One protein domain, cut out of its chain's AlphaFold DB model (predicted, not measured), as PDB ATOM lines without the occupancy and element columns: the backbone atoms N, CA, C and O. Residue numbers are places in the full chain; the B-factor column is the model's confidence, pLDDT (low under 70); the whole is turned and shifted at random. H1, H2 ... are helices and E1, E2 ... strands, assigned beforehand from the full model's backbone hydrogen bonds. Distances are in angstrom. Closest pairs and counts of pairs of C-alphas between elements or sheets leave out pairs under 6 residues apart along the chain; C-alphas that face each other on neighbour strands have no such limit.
ATOM      1  N   ILE A 490     179.735 108.771 145.186       97.38
ATOM      2  CA  ILE A 490     180.067 108.391 143.808       97.38
ATOM      3  C   ILE A 490     181.013 109.426 143.205       97.38
ATOM      4  O   ILE A 490     180.756 110.628 143.251       97.38
ATOM      5  N   GLN A 491     182.085 108.951 142.580       97.12
ATOM      6  CA  GLN A 491     183.040 109.760 141.840       97.12
ATOM      7  C   GLN A 491     183.035 109.349 140.368       97.12
ATOM      8  O   GLN A 491     183.255 108.187 140.031       97.12
ATOM      9  N   VAL A 492     182.838 110.322 139.479       96.94
ATOM     10  CA  VAL A 492     183.025 110.134 138.036       96.94
ATOM     11  C   VAL A 492     184.448 110.550 137.692       96.94
ATOM     12  O   VAL A 492     184.798 111.722 137.810       96.94
ATOM     13  N   ASN A 493     185.265 109.585 137.282       96.94
ATOM     14  CA  ASN A 493     186.673 109.794 136.961       96.94
ATOM     15  C   ASN A 493     186.833 110.392 135.561       96.94
ATOM     16  O   ASN A 493     187.626 111.304 135.349       96.94
ATOM     17  N   SER A 494     186.086 109.865 134.588       96.12
ATOM     18  CA  SER A 494     186.081 110.363 133.211       96.12
ATOM     19  C   SER A 494     184.833 109.914 132.453       96.12
ATOM     20  O   SER A 494     184.138 108.978 132.852       96.12
ATOM     21  N   THR A 495     184.546 110.588 131.341       95.06
ATOM     22  CA  THR A 495     183.503 110.196 130.387       95.06
ATOM     23  C   THR A 495     184.095 110.075 128.990       95.06
ATOM     24  O   THR A 495     185.071 110.751 128.659       95.06
ATOM     25  N   SER A 496     183.495 109.228 128.159       92.38
ATOM     26  CA  SER A 496     183.835 109.081 126.748       92.38
ATOM     27  C   SER A 496     182.566 109.226 125.904       92.38
ATOM     28  O   SER A 496     181.670 108.391 126.025       92.38
ATOM     29  N   PRO A 497     182.450 110.268 125.068       90.69
ATOM     30  CA  PRO A 497     183.415 111.355 124.890       90.69
ATOM     31  C   PRO A 497     183.500 112.293 126.113       90.69
ATOM     32  O   PRO A 497     182.565 112.414 126.910       90.69
ATOM     33  N   SER A 498     184.648 112.958 126.279       89.25
ATOM     34  CA  SER A 498     184.944 113.825 127.436       89.25
ATOM     35  C   SER A 498     184.078 115.083 127.480       89.25
ATOM     36  O   SER A 498     183.739 115.570 128.557       89.25
ATOM     37  N   ASN A 499     183.660 115.576 126.312       86.12
ATOM     38  CA  ASN A 499     182.748 116.708 126.182       86.12
ATOM     39  C   ASN A 499     181.274 116.349 126.465       86.12
ATOM     40  O   ASN A 499     180.455 117.260 126.551       86.12
ATOM     41  N   LYS A 500     180.959 115.054 126.659       90.44
ATOM     42  CA  LYS A 500     179.619 114.499 126.934       90.44
ATOM     43  C   LYS A 500     178.598 114.706 125.808       90.44
ATOM     44  O   LYS A 500     177.393 114.691 126.063       90.44
ATOM     45  N   VAL A 501     179.080 114.857 124.575       89.44
ATOM     46  CA  VAL A 501     178.243 114.975 123.378       89.44
ATOM     47  C   VAL A 501     178.377 113.719 122.531       89.44
ATOM     48  O   VAL A 501     179.457 113.404 122.042       89.44
ATOM     49  N   VAL A 502     177.286 112.979 122.368       90.62
ATOM     50  CA  VAL A 502     177.238 111.766 121.546       90.62
ATOM     51  C   VAL A 502     176.544 112.046 120.218       90.62
ATOM     52  O   VAL A 502     175.500 112.690 120.174       90.62
ATOM     53  N   ASN A 503     177.115 111.519 119.136       83.69
ATOM     54  CA  ASN A 503     176.528 111.590 117.800       83.69
ATOM     55  C   ASN A 503     175.534 110.432 117.558       83.69
ATOM     56  O   ASN A 503     175.094 109.773 118.499       83.69
ATOM     57  N   ALA A 504     175.185 110.136 116.302       77.25
ATOM     58  CA  ALA A 504     174.272 109.038 115.960       77.25
ATOM     59  C   ALA A 504     174.855 107.616 116.135       77.25
ATOM     60  O   ALA A 504     174.103 106.646 116.073       77.25
ATOM     61  N   SER A 505     176.170 107.463 116.319       74.62
ATOM     62  CA  SER A 505     176.848 106.158 116.245       74.62
ATOM     63  C   SER A 505     177.535 105.730 117.542       74.62
ATOM     64  O   SER A 505     177.704 104.535 117.775       74.62
ATOM     65  N   ASN A 506     177.929 106.673 118.400       81.56
ATOM     66  CA  ASN A 506     178.811 106.370 119.525       81.56
ATOM     67  C   ASN A 506     178.020 106.085 120.811       81.56
ATOM     68  O   ASN A 506     177.094 106.816 121.169       81.56
ATOM     69  N   ALA A 507     178.403 105.022 121.523       90.38
ATOM     70  CA  ALA A 507     177.947 104.770 122.888       90.38
ATOM     71  C   ALA A 507     178.539 105.810 123.855       90.38
ATOM     72  O   ALA A 507     179.620 106.347 123.608       90.38
ATOM     73  N   PHE A 508     177.849 106.066 124.966       94.94
ATOM     74  CA  PHE A 508     178.361 106.925 126.031       94.94
ATOM     75  C   PHE A 508     179.054 106.075 127.098       94.94
ATOM     76  O   PHE A 508     178.434 105.202 127.703       94.94
ATOM     77  N   GLY A 509     180.345 106.307 127.315       95.25
ATOM     78  CA  GLY A 509     181.151 105.639 128.330       95.25
ATOM     79  C   GLY A 509     181.294 106.482 129.593       95.25
ATOM     80  O   GLY A 509     181.548 107.685 129.520       95.25
ATOM     81  N   ILE A 510     181.195 105.841 130.753       97.19
ATOM     82  CA  ILE A 510     181.381 106.458 132.067       97.19
ATOM     83  C   ILE A 510     182.384 105.607 132.838       97.19
ATOM     84  O   ILE A 510     182.119 104.436 133.103       97.19
ATOM     85  N   ASN A 511     183.518 106.194 133.216       97.56
ATOM     86  CA  ASN A 511     184.424 105.592 134.183       97.56
ATOM     87  C   ASN A 511     184.158 106.215 135.551       97.56
ATOM     88  O   ASN A 511     184.332 107.424 135.736       97.56
ATOM     89  N   TRP A 512     183.709 105.403 136.495       97.69
ATOM     90  CA  TRP A 512     183.295 105.867 137.811       97.69
ATOM     91  C   TRP A 512     183.670 104.857 138.886       97.69
ATOM     92  O   TRP A 512     183.937 103.693 138.610       97.69
ATOM     93  N   GLN A 513     183.711 105.326 140.120       96.38
ATOM     94  CA  GLN A 513     183.931 104.518 141.309       96.38
ATOM     95  C   GLN A 513     183.084 105.080 142.445       96.38
ATOM     96  O   GLN A 513     182.515 106.168 142.332       96.38
ATOM     97  N   PHE A 514     183.017 104.364 143.556       97.06
ATOM     98  CA  PHE A 514     182.351 104.862 144.750       97.06
ATOM     99  C   PHE A 514     183.132 104.492 146.013       97.06
ATOM    100  O   PHE A 514     183.965 103.582 146.003       97.06
ATOM    101  N   SER A 515     182.860 105.211 147.096       95.38
ATOM    102  CA  SER A 515     183.387 104.962 148.437       95.38
ATOM    103  C   SER A 515     182.251 104.831 149.457       95.38
ATOM    104  O   SER A 515     181.132 105.291 149.221       95.38
ATOM    105  N   GLY A 516     182.549 104.202 150.597       92.00
ATOM    106  CA  GLY A 516     181.566 103.858 151.628       92.00
ATOM    107  C   GLY A 516     181.050 102.423 151.501       92.00
ATOM    108  O   GLY A 516     181.575 101.631 150.715       92.00
ATOM    109  N   ASN A 517     180.036 102.089 152.298       88.94
ATOM    110  CA  ASN A 517     179.361 100.795 152.217       88.94
ATOM    111  C   ASN A 517     178.526 100.717 150.937       88.94
ATOM    112  O   ASN A 517     178.077 101.732 150.421       88.94
ATOM    113  N   GLY A 518     178.304  99.521 150.410       90.56
ATOM    114  CA  GLY A 518     177.435  99.335 149.257       90.56
ATOM    115  C   GLY A 518     176.938  97.904 149.195       90.56
ATOM    116  O   GLY A 518     177.698  96.977 149.466       90.56
ATOM    117  N   ALA A 519     175.675  97.739 148.818       93.31
ATOM    118  CA  ALA A 519     175.069  96.434 148.571       93.31
ATOM    119  C   ALA A 519     174.658  96.265 147.104       93.31
ATOM    120  O   ALA A 519     174.722  95.166 146.556       93.31
ATOM    121  N   SER A 520     174.259  97.354 146.442       94.56
ATOM    122  CA  SER A 520     173.828  97.327 145.045       94.56
ATOM    123  C   SER A 520     174.075  98.658 144.350       94.56
ATOM    124  O   SER A 520     174.256  99.693 144.996       94.56
ATOM    125  N   TYR A 521     174.062  98.638 143.022       96.12
ATOM    126  CA  TYR A 521     174.126  99.847 142.213       96.12
ATOM    127  C   TYR A 521     173.174  99.782 141.020       96.12
ATOM    128  O   TYR A 521     172.765  98.706 140.570       96.12
ATOM    129  N   LYS A 522     172.832 100.960 140.502       95.62
ATOM    130  CA  LYS A 522     172.016 101.156 139.305       95.62
ATOM    131  C   LYS A 522     172.556 102.336 138.505       95.62
ATOM    132  O   LYS A 522     172.994 103.336 139.068       95.62
ATOM    133  N   VAL A 523     172.475 102.227 137.190       96.31
ATOM    134  CA  VAL A 523     172.661 103.313 136.232       96.31
ATOM    135  C   VAL A 523     171.329 103.495 135.536       96.31
ATOM    136  O   VAL A 523     170.802 102.547 134.959       96.31
ATOM    137  N   LEU A 524     170.772 104.693 135.623       95.50
ATOM    138  CA  LEU A 524     169.425 105.011 135.172       95.50
ATOM    139  C   LEU A 524     169.462 106.158 134.162       95.50
ATOM    140  O   LEU A 524     170.384 106.971 134.146       95.50
ATOM    141  N   LEU A 525     168.443 106.210 133.315       92.38
ATOM    142  CA  LEU A 525     168.155 107.291 132.386       92.38
ATOM    143  C   LEU A 525     167.053 108.181 132.966       92.38
ATOM    144  O   LEU A 525     166.118 107.697 133.614       92.38
ATOM    145  N   GLY A 526     167.133 109.472 132.665       78.81
ATOM    146  CA  GLY A 526     166.213 110.485 133.174       78.81
ATOM    147  C   GLY A 526     166.690 111.110 134.483       78.81
ATOM    148  O   GLY A 526     167.797 110.846 134.938       78.81
ATOM    149  N   GLY A 527     165.873 111.998 135.039       72.44
ATOM    150  CA  GLY A 527     166.091 112.687 136.308       72.44
ATOM    151  C   GLY A 527     165.040 113.769 136.518       72.44
ATOM    152  O   GLY A 527     164.512 114.300 135.544       72.44
ATOM    153  N   SER A 528     164.746 114.099 137.777       76.12
ATOM    154  CA  SER A 528     163.591 114.929 138.177       76.12
ATOM    155  C   SER A 528     162.238 114.243 137.950       76.12
ATOM    156  O   SER A 528     161.245 114.898 137.640       76.12
ATOM    157  N   ASN A 529     162.188 112.918 138.114       82.88
ATOM    158  CA  ASN A 529     160.936 112.154 138.091       82.88
ATOM    159  C   ASN A 529     160.116 112.334 139.378       82.88
ATOM    160  O   ASN A 529     158.980 111.865 139.462       82.88
ATOM    161  N   CYS A 530     160.697 112.982 140.386       89.62
ATOM    162  CA  CYS A 530     160.114 113.124 141.704       89.62
ATOM    163  C   CYS A 530     159.551 114.520 141.956       89.62
ATOM    164  O   CYS A 530     160.176 115.539 141.670       89.62
ATOM    165  N   THR A 531     158.371 114.560 142.574       92.25
ATOM    166  CA  THR A 531     157.722 115.801 143.015       92.25
ATOM    167  C   THR A 531     157.840 115.941 144.524       92.25
ATOM    168  O   THR A 531     157.606 114.981 145.258       92.25
ATOM    169  N   SER A 532     158.229 117.119 145.009       92.38
ATOM    170  CA  SER A 532     158.332 117.383 146.443       92.38
ATOM    171  C   SER A 532     157.065 118.046 146.979       92.38
ATOM    172  O   SER A 532     156.453 118.894 146.331       92.38
ATOM    173  N   ALA A 533     156.681 117.668 148.194       89.44
ATOM    174  CA  ALA A 533     155.630 118.312 148.965       89.44
ATOM    175  C   ALA A 533     156.117 118.499 150.402       89.44
ATOM    176  O   ALA A 533     156.563 117.544 151.040       89.44
ATOM    177  N   THR A 534     156.044 119.725 150.915       89.44
ATOM    178  CA  THR A 534     156.423 120.033 152.297       89.44
ATOM    179  C   THR A 534     155.177 120.217 153.144       89.44
ATOM    180  O   THR A 534     154.377 121.118 152.900       89.44
ATOM    181  N   THR A 535     155.033 119.378 154.163       82.38
ATOM    182  CA  THR A 535     153.984 119.497 155.174       82.38
ATOM    183  C   THR A 535     154.592 120.094 156.433       82.38
ATOM    184  O   THR A 535     155.564 119.566 156.972       82.38
ATOM    185  N   THR A 536     154.029 121.204 156.902       82.88
ATOM    186  CA  THR A 536     154.455 121.866 158.138       82.88
ATOM    187  C   THR A 536     153.400 121.646 159.204       82.88
ATOM    188  O   THR A 536     152.243 122.015 159.014       82.88
ATOM    189  N   THR A 537     153.806 121.058 160.324       77.81
ATOM    190  CA  THR A 537     152.921 120.739 161.448       77.81
ATOM    191  C   THR A 537     153.415 121.481 162.678       77.81
ATOM    192  O   THR A 537     154.588 121.366 163.029       77.81
ATOM    193  N   THR A 547     159.517 117.445 154.349       85.94
ATOM    194  CA  THR A 547     159.454 117.360 152.888       85.94
ATOM    195  C   THR A 547     159.414 115.896 152.487       85.94
ATOM    196  O   THR A 547     160.257 115.115 152.908       85.94
ATOM    197  N   THR A 548     158.425 115.535 151.680       89.31
ATOM    198  CA  THR A 548     158.248 114.191 151.136       89.31
ATOM    199  C   THR A 548     158.350 114.256 149.621       89.31
ATOM    200  O   THR A 548     157.849 115.199 149.010       89.31
ATOM    201  N   TYR A 549     158.988 113.263 149.015       91.56
ATOM    202  CA  TYR A 549     159.175 113.170 147.572       91.56
ATOM    203  C   TYR A 549     158.324 112.031 147.034       91.56
ATOM    204  O   TYR A 549     158.363 110.939 147.585       91.56
ATOM    205  N   SER A 550     157.543 112.277 145.987       91.62
ATOM    206  CA  SER A 550     156.655 111.277 145.393       91.62
ATOM    207  C   SER A 550     157.124 110.932 143.989       91.62
ATOM    208  O   SER A 550     157.316 111.832 143.165       91.62
ATOM    209  N   GLY A 551     157.304 109.637 143.729       89.06
ATOM    210  CA  GLY A 551     157.558 109.121 142.387       89.06
ATOM    211  C   GLY A 551     156.274 109.062 141.545       89.06
ATOM    212  O   GLY A 551     155.176 109.243 142.079       89.06
ATOM    213  N   PRO A 552     156.368 108.746 140.241       88.62
ATOM    214  CA  PRO A 552     155.210 108.689 139.339       88.62
ATOM    215  C   PRO A 552     154.119 107.687 139.753       88.62
ATOM    216  O   PRO A 552     152.957 107.860 139.398       88.62
ATOM    217  N   SER A 553     154.477 106.648 140.513       88.00
ATOM    218  CA  SER A 553     153.546 105.655 141.067       88.00
ATOM    219  C   SER A 553     152.797 106.128 142.322       88.00
ATOM    220  O   SER A 553     151.943 105.404 142.825       88.00
ATOM    221  N   GLY A 554     153.131 107.306 142.859       86.56
ATOM    222  CA  GLY A 554     152.610 107.818 144.130       86.56
ATOM    223  C   GLY A 554     153.359 107.322 145.373       86.56
ATOM    224  O   GLY A 554     153.063 107.780 146.475       86.56
ATOM    225  N   VAL A 555     154.351 106.432 145.219       87.62
ATOM    226  CA  VAL A 555     155.214 105.991 146.329       87.62
ATOM    227  C   VAL A 555     156.027 107.174 146.858       87.62
ATOM    228  O   VAL A 555     156.595 107.947 146.082       87.62
ATOM    229  N   LYS A 556     156.066 107.304 148.188       87.38
ATOM    230  CA  LYS A 556     156.687 108.415 148.912       87.38
ATOM    231  C   LYS A 556     158.065 108.036 149.461       87.38
ATOM    232  O   LYS A 556     158.259 106.929 149.950       87.38
ATOM    233  N   TYR A 557     158.983 108.995 149.441       88.12
ATOM    234  CA  TYR A 557     160.363 108.881 149.907       88.12
ATOM    235  C   TYR A 557     160.711 110.075 150.799       88.12
ATOM    236  O   TYR A 557     160.192 111.182 150.616       88.12
ATOM    237  N   SER A 558     161.615 109.869 151.753       85.12
ATOM    238  CA  SER A 558     162.066 110.913 152.680       85.12
ATOM    239  C   SER A 558     163.010 111.932 152.036       85.12
ATOM    240  O   SER A 558     163.171 113.040 152.542       85.12
ATOM    241  N   ASN A 559     163.611 111.596 150.893       87.75
ATOM    242  CA  ASN A 559     164.556 112.453 150.189       87.75
ATOM    243  C   ASN A 559     164.468 112.274 148.663       87.75
ATOM    244  O   ASN A 559     164.003 111.252 148.155       87.75
ATOM    245  N   ALA A 560     164.925 113.298 147.935       90.12
ATOM    246  CA  ALA A 560     164.897 113.317 146.474       90.12
ATOM    247  C   ALA A 560     165.757 112.202 145.872       90.12
ATOM    248  O   ALA A 560     165.354 111.577 144.898       90.12
ATOM    249  N   THR A 561     166.922 111.944 146.466       91.94
ATOM    250  CA  THR A 561     167.910 110.990 145.959       91.94
ATOM    251  C   THR A 561     167.336 109.585 145.844       91.94
ATOM    252  O   THR A 561     167.397 108.975 144.779       91.94
ATOM    253  N   ASP A 562     166.714 109.090 146.910       91.44
ATOM    254  CA  ASP A 562     166.141 107.747 146.911       91.44
ATOM    255  C   ASP A 562     164.920 107.669 146.006       91.44
ATOM    256  O   ASP A 562     164.705 106.655 145.344       91.44
ATOM    257  N   CYS A 563     164.149 108.752 145.910       91.94
ATOM    258  CA  CYS A 563     163.059 108.817 144.954       91.94
ATOM    259  C   CYS A 563     163.576 108.664 143.512       91.94
ATOM    260  O   CYS A 563     163.107 107.790 142.782       91.94
ATOM    261  N   GLU A 564     164.584 109.437 143.104       92.31
ATOM    262  CA  GLU A 564     165.145 109.369 141.749       92.31
ATOM    263  C   GLU A 564     165.776 107.995 141.465       92.31
ATOM    264  O   GLU A 564     165.489 107.372 140.439       92.31
ATOM    265  N   CYS A 565     166.553 107.454 142.408       93.62
ATOM    266  CA  CYS A 565     167.213 106.153 142.273       93.62
ATOM    267  C   CYS A 565     166.256 104.948 142.227       93.62
ATOM    268  O   CYS A 565     166.651 103.856 141.805       93.62
ATOM    269  N   ASN A 566     164.997 105.126 142.634       91.56
ATOM    270  CA  ASN A 566     163.958 104.103 142.515       91.56
ATOM    271  C   ASN A 566     163.007 104.318 141.327       91.56
ATOM    272  O   ASN A 566     162.309 103.378 140.960       91.56
ATOM    273  N   ASN A 567     162.985 105.507 140.717       90.88
ATOM    274  CA  ASN A 567     162.031 105.860 139.657       90.88
ATOM    275  C   ASN A 567     162.692 106.215 138.310       90.88
ATOM    276  O   ASN A 567     161.996 106.582 137.364       90.88
ATOM    277  N   GLY A 568     164.019 106.134 138.190       86.81
ATOM    278  CA  GLY A 568     164.721 106.298 136.914       86.81
ATOM    279  C   GLY A 568     164.485 105.134 135.940       86.81
ATOM    280  O   GLY A 568     164.251 103.993 136.343       86.81
ATOM    281  N   ALA A 569     164.566 105.408 134.637       90.81
ATOM    282  CA  ALA A 569     164.375 104.392 133.603       90.81
ATOM    283  C   ALA A 569     165.640 103.541 133.432       90.81
ATOM    284  O   ALA A 569     166.754 104.057 133.429       90.81
ATOM    285  N   THR A 570     165.499 102.227 133.264       91.56
ATOM    286  CA  THR A 570     166.671 101.357 133.069       91.56
ATOM    287  C   THR A 570     167.197 101.475 131.630       91.56
ATOM    288  O   THR A 570     166.394 101.398 130.696       91.56
ATOM    289  N   PRO A 571     168.516 101.638 131.414       92.94
ATOM    290  CA  PRO A 571     169.105 101.610 130.085       92.94
ATOM    291  C   PRO A 571     168.855 100.280 129.369       92.94
ATOM    292  O   PRO A 571     168.881  99.211 129.972       92.94
ATOM    293  N   THR A 572     168.656 100.353 128.060       89.56
ATOM    294  CA  THR A 572     168.386  99.212 127.176       89.56
ATOM    295  C   THR A 572     169.516  99.014 126.154       89.56
ATOM    296  O   THR A 572     170.526  99.731 126.162       89.56
ATOM    297  N   GLY A 573     169.370  98.021 125.272       87.69
ATOM    298  CA  GLY A 573     170.361  97.687 124.246       87.69
ATOM    299  C   GLY A 573     171.626  97.032 124.812       87.69
ATOM    300  O   GLY A 573     171.625  96.504 125.919       87.69
ATOM    301  N   VAL A 574     172.719  97.068 124.042       87.88
ATOM    302  CA  VAL A 574     174.043  96.535 124.428       87.88
ATOM    303  C   VAL A 574     174.766  97.458 125.422       87.88
ATOM    304  O   VAL A 574     175.841  97.978 125.139       87.88
ATOM    305  N   SER A 575     174.140  97.702 126.574       91.81
ATOM    306  CA  SER A 575     174.708  98.492 127.673       91.81
ATOM    307  C   SER A 575     175.342  97.575 128.728       91.81
ATOM    308  O   SER A 575     174.837  96.484 128.984       91.81
ATOM    309  N   SER A 576     176.447  98.001 129.343       93.62
ATOM    310  CA  SER A 576     177.186  97.231 130.356       93.62
ATOM    311  C   SER A 576     177.143  97.913 131.721       93.62
ATOM    312  O   SER A 576     177.113  99.140 131.793       93.62
ATOM    313  N   PHE A 577     177.179  97.123 132.801       93.19
ATOM    314  CA  PHE A 577     177.168  97.621 134.186       93.19
ATOM    315  C   PHE A 577     176.038  98.634 134.434       93.19
ATOM    316  O   PHE A 577     176.271  99.748 134.905       93.19
ATOM    317  N   THR A 578     174.811  98.265 134.051       93.75
ATOM    318  CA  THR A 578     173.603  99.079 134.263       93.75
ATOM    319  C   THR A 578     172.969  98.831 135.626       93.75
ATOM    320  O   THR A 578     172.300  99.704 136.162       93.75
ATOM    321  N   SER A 579     173.167  97.647 136.199       94.12
ATOM    322  CA  SER A 579     172.797  97.313 137.571       94.12
ATOM    323  C   SER A 579     173.510  96.035 138.015       94.12
ATOM    324  O   SER A 579     173.900  95.196 137.196       94.12
ATOM    325  N   GLY A 580     173.685  95.883 139.323       93.50
ATOM    326  CA  GLY A 580     174.328  94.706 139.895       93.50
ATOM    327  C   GLY A 580     174.578  94.838 141.391       93.50
ATOM    328  O   GLY A 580     174.156  95.809 142.029       93.50
ATOM    329  N   ASN A 581     175.273  93.843 141.940       93.88
ATOM    330  CA  ASN A 581     175.634  93.818 143.349       93.88
ATOM    331  C   ASN A 581     176.963  94.531 143.582       93.88
ATOM    332  O   ASN A 581     177.834  94.594 142.711       93.88
ATOM    333  N   VAL A 582     177.121  95.033 144.800       93.69
ATOM    334  CA  VAL A 582     178.420  95.435 145.325       93.69
ATOM    335  C   VAL A 582     178.954  94.278 146.156       93.69
ATOM    336  O   VAL A 582     178.288  93.829 147.088       93.69
ATOM    337  N   VAL A 583     180.149  93.791 145.831       93.06
ATOM    338  CA  VAL A 583     180.755  92.643 146.514       93.06
ATOM    339  C   VAL A 583     182.086  93.016 147.160       93.06
ATOM    340  O   VAL A 583     182.781  93.943 146.747       93.06
ATOM    341  N   SER A 584     182.448  92.274 148.205       86.19
ATOM    342  CA  SER A 584     183.747  92.387 148.881       86.19
ATOM    343  C   SER A 584     184.811  91.441 148.309       86.19
ATOM    344  O   SER A 584     185.995  91.601 148.598       86.19
ATOM    345  N   GLY A 585     184.396  90.446 147.516       84.06
ATOM    346  CA  GLY A 585     185.257  89.429 146.910       84.06
ATOM    347  C   GLY A 585     185.643  89.731 145.461       84.06
ATOM    348  O   GLY A 585     185.624  90.874 145.011       84.06
ATOM    349  N   THR A 586     186.009  88.686 144.715       86.12
ATOM    350  CA  THR A 586     186.258  88.794 143.272       86.12
ATOM    351  C   THR A 586     184.936  89.060 142.543       86.12
ATOM    352  O   THR A 586     184.040  88.222 142.644       86.12
ATOM    353  N   PRO A 587     184.793  90.184 141.817       85.44
ATOM    354  CA  PRO A 587     183.559  90.486 141.107       85.44
ATOM    355  C   PRO A 587     183.325  89.486 139.974       85.44
ATOM    356  O   PRO A 587     184.253  89.111 139.252       85.44
ATOM    357  N   THR A 588     182.075  89.059 139.815       86.44
ATOM    358  CA  THR A 588     181.633  88.193 138.720       86.44
ATOM    359  C   THR A 588     180.522  88.877 137.932       86.44
ATOM    360  O   THR A 588     179.731  89.628 138.487       86.44
ATOM    361  N   ASN A 589     180.424  88.628 136.624       86.50
ATOM    362  CA  ASN A 589     179.378  89.222 135.779       86.50
ATOM    363  C   ASN A 589     179.331  90.767 135.876       86.50
ATOM    364  O   ASN A 589     180.282  91.423 135.458       86.50
ATOM    365  N   SER A 590     178.233  91.340 136.388       90.00
ATOM    366  CA  SER A 590     178.028  92.784 136.564       90.00
ATOM    367  C   SER A 590     178.313  93.283 137.985       90.00
ATOM    368  O   SER A 590     177.963  94.420 138.300       90.00
ATOM    369  N   ASP A 591     178.929  92.471 138.847       93.69
ATOM    370  CA  ASP A 591     179.313  92.892 140.195       93.69
ATOM    371  C   ASP A 591     180.401  93.978 140.158       93.69
ATOM    372  O   ASP A 591     181.245  94.014 139.258       93.69
ATOM    373  N   ILE A 592     180.402  94.851 141.168       94.75
ATOM    374  CA  ILE A 592     181.410  95.906 141.341       94.75
ATOM    375  C   ILE A 592     181.982  95.900 142.761       94.75
ATOM    376  O   ILE A 592     181.343  95.419 143.697       94.75
ATOM    377  N   ASN A 593     183.160  96.503 142.934       94.81
ATOM    378  CA  ASN A 593     183.846  96.590 144.223       94.81
ATOM    379  C   ASN A 593     184.006  98.047 144.671       94.81
ATOM    380  O   ASN A 593     184.204  98.950 143.854       94.81
ATOM    381  N   VAL A 594     183.989  98.260 145.987       94.56
ATOM    382  CA  VAL A 594     184.264  99.568 146.600       94.56
ATOM    383  C   VAL A 594     185.651 100.067 146.179       94.56
ATOM    384  O   VAL A 594     186.616  99.301 146.150       94.56
ATOM    385  N   GLY A 595     185.760 101.353 145.840       93.50
ATOM    386  CA  GLY A 595     187.026 102.010 145.495       93.50
ATOM    387  C   GLY A 595     187.681 101.538 144.192       93.50
ATOM    388  O   GLY A 595     188.797 101.955 143.898       93.50
ATOM    389  N   THR A 596     187.016 100.682 143.411       94.31
ATOM    390  CA  THR A 596     187.530 100.180 142.131       94.31
ATOM    391  C   THR A 596     186.780 100.839 140.980       94.31
ATOM    392  O   THR A 596     185.551 100.861 140.969       94.31
ATOM    393  N   ALA A 597     187.515 101.379 140.007       95.00
ATOM    394  CA  ALA A 597     186.915 102.020 138.845       95.00
ATOM    395  C   ALA A 597     186.213 101.007 137.928       95.00
ATOM    396  O   ALA A 597     186.790  99.990 137.542       95.00
ATOM    397  N   VAL A 598     184.986 101.334 137.537       94.94
ATOM    398  CA  VAL A 598     184.124 100.566 136.638       94.94
ATOM    399  C   VAL A 598     183.868 101.387 135.383       94.94
ATOM    400  O   VAL A 598     183.641 102.596 135.449       94.94
ATOM    401  N   SER A 599     183.897 100.721 134.229       94.94
ATOM    402  CA  SER A 599     183.594 101.328 132.932       94.94
ATOM    403  C   SER A 599     182.208 100.889 132.459       94.94
ATOM    404  O   SER A 599     182.048  99.824 131.861       94.94
ATOM    405  N   THR A 600     181.209 101.728 132.716       96.31
ATOM    406  CA  THR A 600     179.838 101.570 132.216       96.31
ATOM    407  C   THR A 600     179.762 102.084 130.779       96.31
ATOM    408  O   THR A 600     180.217 103.190 130.490       96.31
ATOM    409  N   SER A 601     179.165 101.306 129.875       94.88
ATOM    410  CA  SER A 601     178.862 101.735 128.506       94.88
ATOM    411  C   SER A 601     177.354 101.768 128.295       94.88
ATOM    412  O   SER A 601     176.673 100.783 128.571       94.88
ATOM    413  N   LEU A 602     176.832 102.893 127.811       96.50
ATOM    414  CA  LEU A 602     175.417 103.087 127.513       96.50
ATOM    415  C   LEU A 602     175.209 103.173 126.004       96.50
ATOM    416  O   LEU A 602     175.778 104.036 125.328       96.50
ATOM    417  N   ALA A 603     174.360 102.289 125.477       93.75
ATOM    418  CA  ALA A 603     174.036 102.258 124.057       93.75
ATOM    419  C   ALA A 603     173.418 103.587 123.594       93.75
ATOM    420  O   ALA A 603     172.599 104.184 124.291       93.75
ATOM    421  N   ASN A 604     173.765 104.022 122.382       91.38
ATOM    422  CA  ASN A 604     173.338 105.308 121.825       91.38
ATOM    423  C   ASN A 604     171.804 105.478 121.738       91.38
ATOM    424  O   ASN A 604     171.297 106.595 121.851       91.38
ATOM    425  N   LEU A 605     171.068 104.372 121.566       91.38
ATOM    426  CA  LEU A 605     169.601 104.340 121.489       91.38
ATOM    427  C   LEU A 605     168.918 104.822 122.782       91.38
ATOM    428  O   LEU A 605     167.768 105.240 122.742       91.38
ATOM    429  N   ASN A 606     169.631 104.806 123.911       93.06
ATOM    430  CA  ASN A 606     169.124 105.280 125.200       93.06
ATOM    431  C   ASN A 606     168.975 106.804 125.289       93.06
ATOM    432  O   ASN A 606     168.442 107.303 126.276       93.06
ATOM    433  N   PHE A 607     169.456 107.541 124.288       92.38
ATOM    434  CA  PHE A 607     169.400 108.995 124.256       92.38
ATOM    435  C   PHE A 607     168.492 109.470 123.125       92.38
ATOM    436  O   PHE A 607     168.600 108.989 121.989       92.38
ATOM    437  N   THR A 608     167.650 110.457 123.422       91.38
ATOM    438  CA  THR A 608     166.882 111.227 122.435       91.38
ATOM    439  C   THR A 608     167.671 112.461 122.009       91.38
ATOM    440  O   THR A 608     168.563 112.897 122.730       91.38
ATOM    441  N   VAL A 609     167.401 113.010 120.819       88.44
ATOM    442  CA  VAL A 609     168.084 114.233 120.350       88.44
ATOM    443  C   VAL A 609     167.851 115.367 121.350       88.44
ATOM    444  O   VAL A 609     166.717 115.601 121.763       88.44
ATOM    445  N   GLY A 610     168.927 116.055 121.729       86.62
ATOM    446  CA  GLY A 610     168.938 117.079 122.767       86.62
ATOM    447  C   GLY A 610     169.555 116.600 124.085       86.62
ATOM    448  O   GLY A 610     170.365 115.667 124.133       86.62
ATOM    449  N   LYS A 611     169.198 117.288 125.173       86.94
ATOM    450  CA  LYS A 611     169.740 117.034 126.510       86.94
ATOM    451  C   LYS A 611     169.066 115.828 127.164       86.94
ATOM    452  O   LYS A 611     167.850 115.785 127.301       86.94
ATOM    453  N   ASN A 612     169.884 114.903 127.648       90.56
ATOM    454  CA  ASN A 612     169.481 113.733 128.418       90.56
ATOM    455  C   ASN A 612     170.185 113.752 129.779       90.56
ATOM    456  O   ASN A 612     171.249 114.360 129.926       90.56
ATOM    457  N   SER A 613     169.625 113.041 130.754       91.88
ATOM    458  CA  SER A 613     170.238 112.843 132.069       91.88
ATOM    459  C   SER A 613     170.495 111.361 132.315       91.88
ATOM    460  O   SER A 613     169.685 110.507 131.957       91.88
ATOM    461  N   VAL A 614     171.648 111.075 132.904       94.12
ATOM    462  CA  VAL A 614     172.071 109.758 133.372       94.12
ATOM    463  C   VAL A 614     172.335 109.870 134.862       94.12
ATOM    464  O   VAL A 614     173.039 110.782 135.299       94.12
ATOM    465  N   ILE A 615     171.800 108.936 135.634       95.25
ATOM    466  CA  ILE A 615     171.948 108.899 137.083       95.25
ATOM    467  C   ILE A 615     172.709 107.637 137.463       95.25
ATOM    468  O   ILE A 615     172.359 106.538 137.042       95.25
ATOM    469  N   LEU A 616     173.749 107.801 138.270       96.25
ATOM    470  CA  LEU A 616     174.446 106.719 138.953       96.25
ATOM    471  C   LEU A 616     173.921 106.660 140.381       96.25
ATOM    472  O   LEU A 616     173.920 107.683 141.060       96.25
ATOM    473  N   CYS A 617     173.513 105.480 140.829       96.56
ATOM    474  CA  CYS A 617     172.979 105.233 142.161       96.56
ATOM    475  C   CYS A 617     173.717 104.062 142.801       96.56
ATOM    476  O   CYS A 617     173.835 103.004 142.184       96.56
ATOM    477  N   VAL A 618     174.164 104.216 144.044       97.00
ATOM    478  CA  VAL A 618     174.712 103.118 144.853       97.00
ATOM    479  C   VAL A 618     173.948 103.081 146.165       97.00
ATOM    480  O   VAL A 618     173.923 104.080 146.878       97.00
ATOM    481  N   GLY A 619     173.292 101.958 146.449       95.94
ATOM    482  CA  GLY A 619     172.552 101.737 147.688       95.94
ATOM    483  C   GLY A 619     173.474 101.168 148.757       95.94
ATOM    484  O   GLY A 619     174.209 100.211 148.494       95.94
ATOM    485  N   ASN A 620     173.437 101.739 149.959       93.69
ATOM    486  CA  ASN A 620     174.266 101.277 151.073       93.69
ATOM    487  C   ASN A 620     173.910  99.858 151.554       93.69
ATOM    488  O   ASN A 620     174.801  99.106 151.940       93.69
ATOM    489  N   GLN A 621     172.630  99.479 151.491       93.12
ATOM    490  CA  GLN A 621     172.090  98.200 151.960       93.12
ATOM    491  C   GLN A 621     171.134  97.575 150.937       93.12
ATOM    492  O   GLN A 621     170.740  98.211 149.965       93.12
ATOM    493  N   ALA A 622     170.799  96.294 151.115       87.50
ATOM    494  CA  ALA A 622     169.945  95.567 150.173       87.50
ATOM    495  C   ALA A 622     168.453  95.880 150.367       87.50
ATOM    496  O   ALA A 622     167.721  96.042 149.392       87.50
ATOM    497  N   ASN A 623     168.007  95.980 151.623       89.12
ATOM    498  CA  ASN A 623     166.624  96.297 151.959       89.12
ATOM    499  C   ASN A 623     166.517  97.777 152.325       89.12
ATOM    500  O   ASN A 623     167.389  98.296 153.010       89.12
ATOM    501  N   GLN A 624     165.457  98.451 151.871       88.12
ATOM    502  CA  GLN A 624     165.262  99.896 152.088       88.12
ATOM    503  C   GLN A 624     166.559 100.714 151.872       88.12
ATOM    504  O   GLN A 624     167.019 101.377 152.795       88.12
ATOM    505  N   PRO A 625     167.214 100.595 150.699       91.19
ATOM    506  CA  PRO A 625     168.498 101.245 150.444       91.19
ATOM    507  C   PRO A 625     168.411 102.765 150.551       91.19
ATOM    508  O   PRO A 625     167.555 103.377 149.911       91.19
ATOM    509  N   GLU A 626     169.390 103.357 151.231       92.88
ATOM    510  CA  GLU A 626     169.701 104.779 151.109       92.88
ATOM    511  C   GLU A 626     170.769 104.941 150.027       92.88
ATOM    512  O   GLU A 626     171.850 104.336 150.084       92.88
ATOM    513  N   TYR A 627     170.467 105.748 149.017       94.94
ATOM    514  CA  TYR A 627     171.317 105.896 147.851       94.94
ATOM    515  C   TYR A 627     172.259 107.089 147.973       94.94
ATOM    516  O   TYR A 627     171.903 108.189 148.408       94.94
ATOM    517  N   GLY A 628     173.482 106.857 147.517       95.25
ATOM    518  CA  GLY A 628     174.367 107.874 146.980       95.25
ATOM    519  C   GLY A 628     174.052 108.061 145.508       95.25
ATOM    520  O   GLY A 628     173.801 107.074 144.814       95.25
ATOM    521  N   MET A 629     174.068 109.303 145.025       95.06
ATOM    522  CA  MET A 629     173.678 109.609 143.652       95.06
ATOM    523  C   MET A 629     174.615 110.603 142.989       95.06
ATOM    524  O   MET A 629     175.028 111.584 143.603       95.06
ATOM    525  N   GLN A 630     174.882 110.374 141.704       94.94
ATOM    526  CA  GLN A 630     175.541 111.336 140.834       94.94
ATOM    527  C   GLN A 630     174.782 111.473 139.519       94.94
ATOM    528  O   GLN A 630     174.442 110.480 138.885       94.94
ATOM    529  N   THR A 631     174.544 112.714 139.090       93.19
ATOM    530  CA  THR A 631     173.857 113.011 137.826       93.19
ATOM    531  C   THR A 631     174.843 113.522 136.779       93.19
ATOM    532  O   THR A 631     175.668 114.397 137.044       93.19
ATOM    533  N   LEU A 632     174.738 112.988 135.568       92.38
ATOM    534  CA  LEU A 632     175.487 113.398 134.388       92.38
ATOM    535  C   LEU A 632     174.499 113.815 133.303       92.38
ATOM    536  O   LEU A 632     173.582 113.068 132.987       92.38
ATOM    537  N   ASN A 633     174.703 114.979 132.693       90.19
ATOM    538  CA  ASN A 633     173.962 115.319 131.484       90.19
ATOM    539  C   ASN A 633     174.756 114.885 130.254       90.19
ATOM    540  O   ASN A 633     175.976 115.062 130.201       90.19
ATOM    541  N   VAL A 634     174.041 114.351 129.274       90.56
ATOM    542  CA  VAL A 634     174.574 113.880 127.997       90.56
ATOM    543  C   VAL A 634     173.764 114.533 126.890       90.56
ATOM    544  O   VAL A 634     172.535 114.464 126.899       90.56
ATOM    545  N   TRP A 635     174.435 115.175 125.943       88.94
ATOM    546  CA  TRP A 635     173.775 115.737 124.769       88.94
ATOM    547  C   TRP A 635     173.879 114.758 123.616       88.94
ATOM    548  O   TRP A 635     174.979 114.362 123.239       88.94
ATOM    549  N   LYS A 636     172.737 114.358 123.059       91.12
ATOM    550  CA  LYS A 636     172.721 113.656 121.782       91.12
ATOM    551  C   LYS A 636     172.495 114.675 120.684       91.12
ATOM    552  O   LYS A 636     171.431 115.288 120.619       91.12
ATOM    553  N   ASP A 637     173.473 114.792 119.811       90.06
ATOM    554  CA  ASP A 637     173.469 115.759 118.730       90.06
ATOM    555  C   ASP A 637     173.660 115.036 117.390       90.06
ATOM    556  O   ASP A 637     174.482 114.136 117.231       90.06
TER     557      ASP A 637
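AT A GLANCE: This is residues 490 to 537 and 547 to 637 of the 935 residues of the protein "DUF1566 domain-containing protein" of Leptospira fluminis (UniProt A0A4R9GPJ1). Two sheets stand face to face as a sandwich, four strands E6, E3, E8, E9 in one and three strands E1, E2, E7 in the other. The short helix H1 packs across the larger sheet on the side away from the smaller one, and beyond H1 the two-stranded pair E4 and E5 reaches farthest from the body. The printed part has 139 residues, with nine named strands and one named helix in the order E1 E2 E3 E4 E5 H1 E6 E7 E8 E9; under half of the residues are in these elements, and the class is mostly strand. Each sheet is antiparallel. The whole is compact, with a radius of gyration of the C-alphas of 15.4 A and spans of 52 by 40 by 23 A.

HOW THE PARTS SIT: The largest sheet runs E6 (residues 579 to 581), E3 (520 to 525), E8 (610 to 619), E9 (627 to 636). E8 and E9 form a hairpin, with N 612 and O 634 at 2.8 A. E3 and E8 have N 522 and O 617 at 2.8 A, and E6 and E3 have N 521 and O 580 at 3.0 A. The other sheet of the sandwich runs E1 (490 to 496), E2 (508 to 515), E7 (598 to 602), and is only just strongly twisted, with C-alphas up to 4.2 A off its best plane. E1 and E2 form a hairpin, with N 491 and O 513 at 2.8 A; E2 and E7 have N 510 and O 600 at 2.8 A. The sandwich's best planes stand 22 degrees apart; the closest C-alphas of E1 and E9 are those of Ile 490 and Gln 630, 6.2 A apart. H1 (560 to 567) is on the larger sheet at a height over the sheet of 8.4 A, across the strands at 81 degrees to E8 on the local plane. Every O i to N i+4 pair in H1 is within hydrogen-bond range. E4 (531 to 537) and E5 (547 to 550) have N 533 and O 548 at 2.9 A; the closest C-alphas of E5 and H1 are those of Tyr 549 and Ala 560, 5.8 A apart.

IN THESE COORDINATES: E1 begins at C-alpha 490, (180.067, 108.391, 143.808). E8 measures 29.5 A, E9 27.2 A, E2 23.0 A and E4 19.7 A. E9 ends at C-alpha 636, (172.721, 113.656, 121.782).

THE WHOLE: The C-alphas farthest apart are those of Ser 505 and Thr 537, 53.2 A. Residues 538 to 546 are not printed, and C-alphas 537 and 547 are 11.3 A apart across the cut. The links E1 to E2, H1 to E6 and E6 to E7 are long. The mean pLDDT of the printed part is 91.0, and no printed residue is under 70.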